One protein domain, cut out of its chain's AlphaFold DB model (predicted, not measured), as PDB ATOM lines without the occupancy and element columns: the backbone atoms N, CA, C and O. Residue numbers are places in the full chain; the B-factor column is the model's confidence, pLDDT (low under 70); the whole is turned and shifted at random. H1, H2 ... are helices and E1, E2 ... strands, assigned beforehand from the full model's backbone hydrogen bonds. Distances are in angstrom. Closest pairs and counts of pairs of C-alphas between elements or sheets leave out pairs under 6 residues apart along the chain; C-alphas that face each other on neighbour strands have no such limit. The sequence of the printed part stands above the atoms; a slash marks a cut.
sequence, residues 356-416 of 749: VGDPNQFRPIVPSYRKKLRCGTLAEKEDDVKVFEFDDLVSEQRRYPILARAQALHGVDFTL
ATOM      1  N   VAL A 356     150.518 190.183 161.505       91.19
ATOM      2  CA  VAL A 356     150.667 191.477 160.814       91.19
ATOM      3  C   VAL A 356     151.013 192.595 161.804       91.19
ATOM      4  O   VAL A 356     150.540 192.612 162.939       91.19
ATOM      5  N   GLY A 357     151.830 193.557 161.373       93.00
ATOM      6  CA  GLY A 357     152.163 194.761 162.135       93.00
ATOM      7  C   GLY A 357     153.268 195.578 161.464       93.00
ATOM      8  O   GLY A 357     153.787 195.188 160.425       93.00
ATOM      9  N   ASP A 358     153.656 196.698 162.079       93.50
ATOM     10  CA  ASP A 358     154.790 197.512 161.623       93.50
ATOM     11  C   ASP A 358     155.831 197.667 162.751       93.50
ATOM     12  O   ASP A 358     155.558 198.332 163.761       93.50
ATOM     13  N   PRO A 359     157.046 197.100 162.604       90.62
ATOM     14  CA  PRO A 359     158.117 197.234 163.586       90.62
ATOM     15  C   PRO A 359     158.667 198.668 163.714       90.62
ATOM     16  O   PRO A 359     159.449 198.911 164.636       90.62
ATOM     17  N   ASN A 360     158.217 199.633 162.903       90.75
ATOM     18  CA  ASN A 360     158.530 201.067 162.985       90.75
ATOM     19  C   ASN A 360     157.406 201.922 163.615       90.75
ATOM     20  O   ASN A 360     157.626 203.106 163.883       90.75
ATOM     21  N   GLN A 361     156.232 201.346 163.909       92.56
ATOM     22  CA  GLN A 361     155.172 201.958 164.737       92.56
ATOM     23  C   GLN A 361     155.312 201.486 166.202       92.56
ATOM     24  O   GLN A 361     156.419 201.132 166.601       92.56
ATOM     25  N   PHE A 362     154.291 201.558 167.066       90.50
ATOM     26  CA  PHE A 362     154.450 201.379 168.528       90.50
ATOM     27  C   PHE A 362     155.201 200.101 168.975       90.50
ATOM     28  O   PHE A 362     155.252 199.081 168.288       90.50
ATOM     29  N   ARG A 363     155.804 200.147 170.172       88.81
ATOM     30  CA  ARG A 363     156.206 198.940 170.927       88.81
ATOM     31  C   ARG A 363     155.124 198.628 171.967       88.81
ATOM     32  O   ARG A 363     154.458 199.568 172.401       88.81
ATOM     33  N   PRO A 364     154.999 197.372 172.435       89.31
ATOM     34  CA  PRO A 364     154.199 197.063 173.614       89.31
ATOM     35  C   PRO A 364     154.570 197.981 174.785       89.31
ATOM     36  O   PRO A 364     155.752 198.133 175.120       89.31
ATOM     37  N   ILE A 365     153.564 198.598 175.405       87.75
ATOM     38  CA  ILE A 365     153.749 199.358 176.641       87.75
ATOM     39  C   ILE A 365     153.949 198.337 177.764       87.75
ATOM     40  O   ILE A 365     153.080 197.513 178.026       87.75
ATOM     41  N   VAL A 366     155.110 198.386 178.419       86.56
ATOM     42  CA  VAL A 366     155.472 197.497 179.532       86.56
ATOM     43  C   VAL A 366     155.625 198.361 180.787       86.56
ATOM     44  O   VAL A 366     156.676 198.982 180.953       86.56
ATOM     45  N   PRO A 367     154.599 198.463 181.658       78.19
ATOM     46  CA  PRO A 367     154.590 199.425 182.769       78.19
ATOM     47  C   PRO A 367     155.668 199.199 183.837       78.19
ATOM     48  O   PRO A 367     155.974 200.126 184.584       78.19
ATOM     49  N   SER A 368     156.237 197.994 183.911       74.75
ATOM     50  CA  SER A 368     157.368 197.637 184.778       74.75
ATOM     51  C   SER A 368     158.732 198.053 184.215       74.75
ATOM     52  O   SER A 368     159.733 197.985 184.922       74.75
ATOM     53  N   TYR A 369     158.818 198.500 182.958       67.12
ATOM     54  CA  TYR A 369     160.103 198.803 182.333       67.12
ATOM     55  C   TYR A 369     160.841 199.948 183.039       67.12
ATOM     56  O   TYR A 369     160.358 201.079 183.077       67.12
ATOM     57  N   ARG A 370     162.034 199.645 183.571       63.25
ATOM     58  CA  ARG A 370     162.843 200.524 184.442       63.25
ATOM     59  C   ARG A 370     162.141 200.989 185.724       63.25
ATOM     60  O   ARG A 370     162.694 201.825 186.436       63.25
ATOM     61  N   LYS A 371     160.967 200.443 186.061       61.75
ATOM     62  CA  LYS A 371     160.467 200.517 187.431       61.75
ATOM     63  C   LYS A 371     161.210 199.463 188.233       61.75
ATOM     64  O   LYS A 371     160.924 198.278 188.098       61.75
ATOM     65  N   LYS A 372     162.118 199.916 189.092       57.59
ATOM     66  CA  LYS A 372     162.555 199.131 190.242       57.59
ATOM     67  C   LYS A 372     161.312 198.801 191.059       57.59
ATOM     68  O   LYS A 372     160.686 199.706 191.617       57.59
ATOM     69  N   LEU A 373     160.899 197.538 191.052       56.31
ATOM     70  CA  LEU A 373     159.741 197.098 191.815       56.31
ATOM     71  C   LEU A 373     160.162 197.048 193.278       56.31
ATOM     72  O   LEU A 373     160.940 196.183 193.671       56.31
ATOM     73  N   ARG A 374     159.686 198.022 194.056       53.12
ATOM     74  CA  ARG A 374     159.904 198.099 195.498       53.12
ATOM     75  C   ARG A 374     158.957 197.133 196.187       53.12
ATOM     76  O   ARG A 374     157.787 197.453 196.376       53.12
ATOM     77  N   CYS A 375     159.466 195.960 196.540       52.84
ATOM     78  CA  CYS A 375     158.781 195.085 197.474       52.84
ATOM     79  C   CYS A 375     159.123 195.567 198.888       52.84
ATOM     80  O   CYS A 375     160.271 195.448 199.324       52.84
ATOM     81  N   GLY A 376     158.147 196.166 199.571       53.47
ATOM     82  CA  GLY A 376     158.231 196.361 201.013       53.47
ATOM     83  C   GLY A 376     158.089 195.001 201.684       53.47
ATOM     84  O   GLY A 376     157.123 194.286 201.426       53.47
ATOM     85  N   THR A 377     159.057 194.630 202.515       51.00
ATOM     86  CA  THR A 377     158.868 193.527 203.459       51.00
ATOM     87  C   THR A 377     157.898 193.978 204.550       51.00
ATOM     88  O   THR A 377     157.941 195.135 204.969       51.00
ATOM     89  N   LEU A 378     157.017 193.081 205.004       46.69
ATOM     90  CA  LEU A 378     156.202 193.311 206.199       46.69
ATOM     91  C   LEU A 378     157.114 193.218 207.429       46.69
ATOM     92  O   LEU A 378     157.250 192.160 208.035       46.69
ATOM     93  N   ALA A 379     157.792 194.320 207.742       49.25
ATOM     94  CA  ALA A 379     158.444 194.505 209.026       49.25
ATOM     95  C   ALA A 379     157.394 194.942 210.056       49.25
ATOM     96  O   ALA A 379     156.563 195.802 209.771       49.25
ATOM     97  N   GLU A 380     157.457 194.392 211.267       51.62
ATOM     98  CA  GLU A 380     156.557 194.746 212.380       51.62
ATOM     99  C   GLU A 380     156.800 196.169 212.925       51.62
ATOM    100  O   GLU A 380     156.077 196.642 213.800       51.62
ATOM    101  N   LYS A 381     157.837 196.853 212.422       57.88
ATOM    102  CA  LYS A 381     158.220 198.224 212.763       57.88
ATOM    103  C   LYS A 381     158.536 198.991 211.486       57.88
ATOM    104  O   LYS A 381     159.239 198.486 210.612       57.88
ATOM    105  N   GLU A 382     158.028 200.217 211.405       56.47
ATOM    106  CA  GLU A 382     158.038 201.044 210.192       56.47
ATOM    107  C   GLU A 382     159.463 201.394 209.709       56.47
ATOM    108  O   GLU A 382     159.708 201.471 208.505       56.47
ATOM    109  N   ASP A 383     160.427 201.486 210.632       60.03
ATOM    110  CA  ASP A 383     161.844 201.767 210.345       60.03
ATOM    111  C   ASP A 383     162.626 200.590 209.722       60.03
ATOM    112  O   ASP A 383     163.657 200.805 209.082       60.03
ATOM    113  N   ASP A 384     162.167 199.341 209.884       55.34
ATOM    114  CA  ASP A 384     162.920 198.127 209.497       55.34
ATOM    115  C   ASP A 384     162.526 197.576 208.106       55.34
ATOM    116  O   ASP A 384     162.941 196.483 207.700       55.34
ATOM    117  N   VAL A 385     161.719 198.328 207.343       52.53
ATOM    118  CA  VAL A 385     161.216 197.927 206.017       52.53
ATOM    119  C   VAL A 385     162.358 197.864 204.996       52.53
ATOM    120  O   VAL A 385     162.676 198.821 204.283       52.53
ATOM    121  N   LYS A 386     162.963 196.680 204.865       57.38
ATOM    122  CA  LYS A 386     163.964 196.378 203.835       57.38
ATOM    123  C   LYS A 386     163.290 196.355 202.468       57.38
ATOM    124  O   LYS A 386     162.709 195.351 202.050       57.38
ATOM    125  N   VAL A 387     163.375 197.491 201.778       57.12
ATOM    126  CA  VAL A 387     162.903 197.679 200.404       57.12
ATOM    127  C   VAL A 387     163.780 196.871 199.450       57.12
ATOM    128  O   VAL A 387     164.868 197.302 199.061       57.12
ATOM    129  N   PHE A 388     163.288 195.712 199.019       58.12
ATOM    130  CA  PHE A 388     163.913 194.967 197.933       58.12
ATOM    131  C   PHE A 388     163.550 195.632 196.601       58.12
ATOM    132  O   PHE A 388     162.385 195.660 196.205       58.12
ATOM    133  N   GLU A 389     164.549 196.179 195.906       64.06
ATOM    134  CA  GLU A 389     164.393 196.738 194.560       64.06
ATOM    135  C   GLU A 389     164.635 195.644 193.508       64.06
ATOM    136  O   GLU A 389     165.775 195.334 193.170       64.06
ATOM    137  N   PHE A 390     163.558 195.050 192.984       65.69
ATOM    138  CA  PHE A 390     163.638 194.033 191.933       65.69
ATOM    139  C   PHE A 390     163.642 194.669 190.534       65.69
ATOM    140  O   PHE A 390     162.704 195.381 190.157       65.69
ATOM    141  N   ASP A 391     164.679 194.375 189.746       68.19
ATOM    142  CA  ASP A 391     164.742 194.704 188.320       68.19
ATOM    143  C   ASP A 391     164.043 193.613 187.489       68.19
ATOM    144  O   ASP A 391     164.460 192.455 187.460       68.19
ATOM    145  N   ASP A 392     162.981 193.986 186.770       70.75
ATOM    146  CA  ASP A 392     162.217 193.081 185.901       70.75
ATOM    147  C   ASP A 392     163.037 192.645 184.672       70.75
ATOM    148  O   ASP A 392     162.995 193.274 183.607       70.75
ATOM    149  N   LEU A 393     163.761 191.531 184.820       71.44
ATOM    150  CA  LEU A 393     164.632 190.928 183.802       71.44
ATOM    151  C   LEU A 393     163.910 190.580 182.485       71.44
ATOM    152  O   LEU A 393     164.552 190.507 181.436       71.44
ATOM    153  N   VAL A 394     162.585 190.393 182.506       77.81
ATOM    154  CA  VAL A 394     161.783 190.112 181.301       77.81
ATOM    155  C   VAL A 394     161.096 191.358 180.730       77.81
ATOM    156  O   VAL A 394     160.464 191.271 179.676       77.81
ATOM    157  N   SER A 395     161.239 192.538 181.349       76.19
ATOM    158  CA  SER A 395     160.647 193.791 180.848       76.19
ATOM    159  C   SER A 395     161.135 194.156 179.441       76.19
ATOM    160  O   SER A 395     160.312 194.404 178.560       76.19
ATOM    161  N   GLU A 396     162.449 194.132 179.183       76.88
ATOM    162  CA  GLU A 396     162.998 194.428 177.849       76.88
ATOM    163  C   GLU A 396     162.579 193.386 176.807       76.88
ATOM    164  O   GLU A 396     162.243 193.745 175.677       76.88
ATOM    165  N   GLN A 397     162.501 192.105 177.187       81.06
ATOM    166  CA  GLN A 397     162.001 191.064 176.286       81.06
ATOM    167  C   GLN A 397     160.538 191.324 175.898       81.06
ATOM    168  O   GLN A 397     160.183 191.214 174.722       81.06
ATOM    169  N   ARG A 398     159.692 191.729 176.857       83.19
ATOM    170  CA  ARG A 398     158.282 192.089 176.617       83.19
ATOM    171  C   ARG A 398     158.112 193.338 175.738       83.19
ATOM    172  O   ARG A 398     157.090 193.467 175.073       83.19
ATOM    173  N   ARG A 399     159.116 194.224 175.661       84.06
ATOM    174  CA  ARG A 399     159.132 195.391 174.749       84.06
ATOM    175  C   ARG A 399     159.524 195.057 173.305       84.06
ATOM    176  O   ARG A 399     159.435 195.938 172.447       84.06
ATOM    177  N   TYR A 400     159.960 193.826 173.033       86.25
ATOM    178  CA  TYR A 400     160.315 193.343 171.698       86.25
ATOM    179  C   TYR A 400     159.186 192.450 171.143       86.25
ATOM    180  O   TYR A 400     159.139 191.260 171.481       86.25
ATOM    181  N   PRO A 401     158.256 192.999 170.329       87.06
ATOM    182  CA  PRO A 401     157.124 192.240 169.798       87.06
ATOM    183  C   PRO A 401     157.599 191.142 168.843       87.06
ATOM    184  O   PRO A 401     158.649 191.277 168.213       87.06
ATOM    185  N   ILE A 402     156.812 190.070 168.713       88.62
ATOM    186  CA  ILE A 402     157.196 188.864 167.961       88.62
ATOM    187  C   ILE A 402     157.631 189.170 166.519       88.62
ATOM    188  O   ILE A 402     158.691 188.708 166.112       88.62
ATOM    189  N   LEU A 403     156.921 190.050 165.806       88.19
ATOM    190  CA  LEU A 403     157.272 190.457 164.440       88.19
ATOM    191  C   LEU A 403     158.641 191.162 164.347       88.19
ATOM    192  O   LEU A 403     159.386 190.938 163.401       88.19
ATOM    193  N   ALA A 404     159.024 191.962 165.349       88.00
ATOM    194  CA  ALA A 404     160.346 192.596 165.381       88.00
ATOM    195  C   ALA A 404     161.470 191.597 165.716       88.00
ATOM    196  O   ALA A 404     162.616 191.811 165.329       88.00
ATOM    197  N   ARG A 405     161.155 190.498 166.418       87.94
ATOM    198  CA  ARG A 405     162.088 189.373 166.606       87.94
ATOM    199  C   ARG A 405     162.236 188.576 165.311       87.94
ATOM    200  O   ARG A 405     163.352 188.260 164.929       87.94
ATOM    201  N   ALA A 406     161.123 188.310 164.629       87.56
ATOM    202  CA  ALA A 406     161.086 187.619 163.346       87.56
ATOM    203  C   ALA A 406     161.889 188.387 162.278       87.56
ATOM    204  O   ALA A 406     162.780 187.817 161.655       87.56
ATOM    205  N   GLN A 407     161.690 189.708 162.172       87.19
ATOM    206  CA  GLN A 407     162.464 190.585 161.285       87.19
ATOM    207  C   GLN A 407     163.972 190.543 161.587       87.19
ATOM    208  O   GLN A 407     164.779 190.443 160.667       87.19
ATOM    209  N   ALA A 408     164.361 190.565 162.868       86.31
ATOM    210  CA  ALA A 408     165.761 190.466 163.293       86.31
ATOM    211  C   ALA A 408     166.392 189.074 163.066       86.31
ATOM    212  O   ALA A 408     167.604 188.925 163.207       86.31
ATOM    213  N   LEU A 409     165.583 188.068 162.719       87.56
ATOM    214  CA  LEU A 409     165.997 186.715 162.336       87.56
ATOM    215  C   LEU A 409     165.745 186.431 160.842       87.56
ATOM    216  O   LEU A 409     165.846 185.283 160.420       87.56
ATOM    217  N   HIS A 410     165.407 187.457 160.049       86.88
ATOM    218  CA  HIS A 410     165.026 187.368 158.630       86.88
ATOM    219  C   HIS A 410     163.794 186.485 158.323       86.88
ATOM    220  O   HIS A 410     163.524 186.191 157.165       86.88
ATOM    221  N   GLY A 411     163.006 186.114 159.337       86.25
ATOM    222  CA  GLY A 411     161.765 185.343 159.207       86.25
ATOM    223  C   GLY A 411     160.528 186.228 159.037       86.25
ATOM    224  O   GLY A 411     159.611 186.147 159.847       86.25
ATOM    225  N   VAL A 412     160.529 187.120 158.045       87.94
ATOM    226  CA  VAL A 412     159.349 187.905 157.641       87.94
ATOM    227  C   VAL A 412     159.113 187.643 156.164       87.94
ATOM    228  O   VAL A 412     159.924 188.053 155.338       87.94
ATOM    229  N   ASP A 413     158.016 186.959 155.850       89.88
ATOM    230  CA  ASP A 413     157.758 186.408 154.516       89.88
ATOM    231  C   ASP A 413     157.514 187.503 153.467       89.88
ATOM    232  O   ASP A 413     157.993 187.416 152.338       89.88
ATOM    233  N   PHE A 414     156.801 188.567 153.854       90.56
ATOM    234  CA  PHE A 414     156.405 189.663 152.967       90.56
ATOM    235  C   PHE A 414     156.484 191.020 153.674       90.56
ATOM    236  O   PHE A 414     156.231 191.137 154.873       90.56
ATOM    237  N   THR A 415     156.789 192.077 152.918       92.31
ATOM    238  CA  THR A 415     156.712 193.476 153.369       92.31
ATOM    239  C   THR A 415     155.874 194.277 152.377       92.31
ATOM    240  O   THR A 415     156.072 194.175 151.169       92.31
ATOM    241  N   LEU A 416     154.932 195.079 152.880       94.44
ATOM    242  CA  LEU A 416     154.151 196.001 152.056       94.44
ATOM    243  C   LEU A 416     154.907 197.327 151.933       94.44
ATOM    244  O   LEU A 416     155.133 198.011 152.930       94.44
TER     245      LEU A 416
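This is residues 356 to 416 of the 749 residues of the protein "Regulator of nonsense transcripts 1" of Beauveria bassiana (UniProt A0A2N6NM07). This domain has little regular structure: it is one long, thin hairpin of chain, a rod that folds back at its far end, with a tiny two-strand antiparallel sheet, E1 - E2, and two short helices, H1 and H2, on the returning limb. Of 61 printed residues, 17 are in named elements, in the order E1, E2, H1, H2, class mixed. It is extended, with a radius of gyration of the C-alphas of 18.6 A and spans of 61 by 18 by 12 A.

Find E1, residues 373 to 375, from C-alpha 373 at (159.741, 197.098, 191.815), and E2, residues 388 to 390. H1 is residues 395 to 398; H2, residues 402 to 408, runs 9.9 A to C-alpha 408 at (165.761, 190.466, 163.293).

E1 and E2 are a hairpin, antiparallel at 149 degrees; look at N 373 and O 390, 3.0 A apart. H1 and H2 are apart. In H2 every O i to N i+4 pair is within hydrogen-bond range; H1 is too short for one.

The printed part has no cut. The link E1 to E2, 12 residues, is long. Residues 369 to 391 have pLDDT under 70.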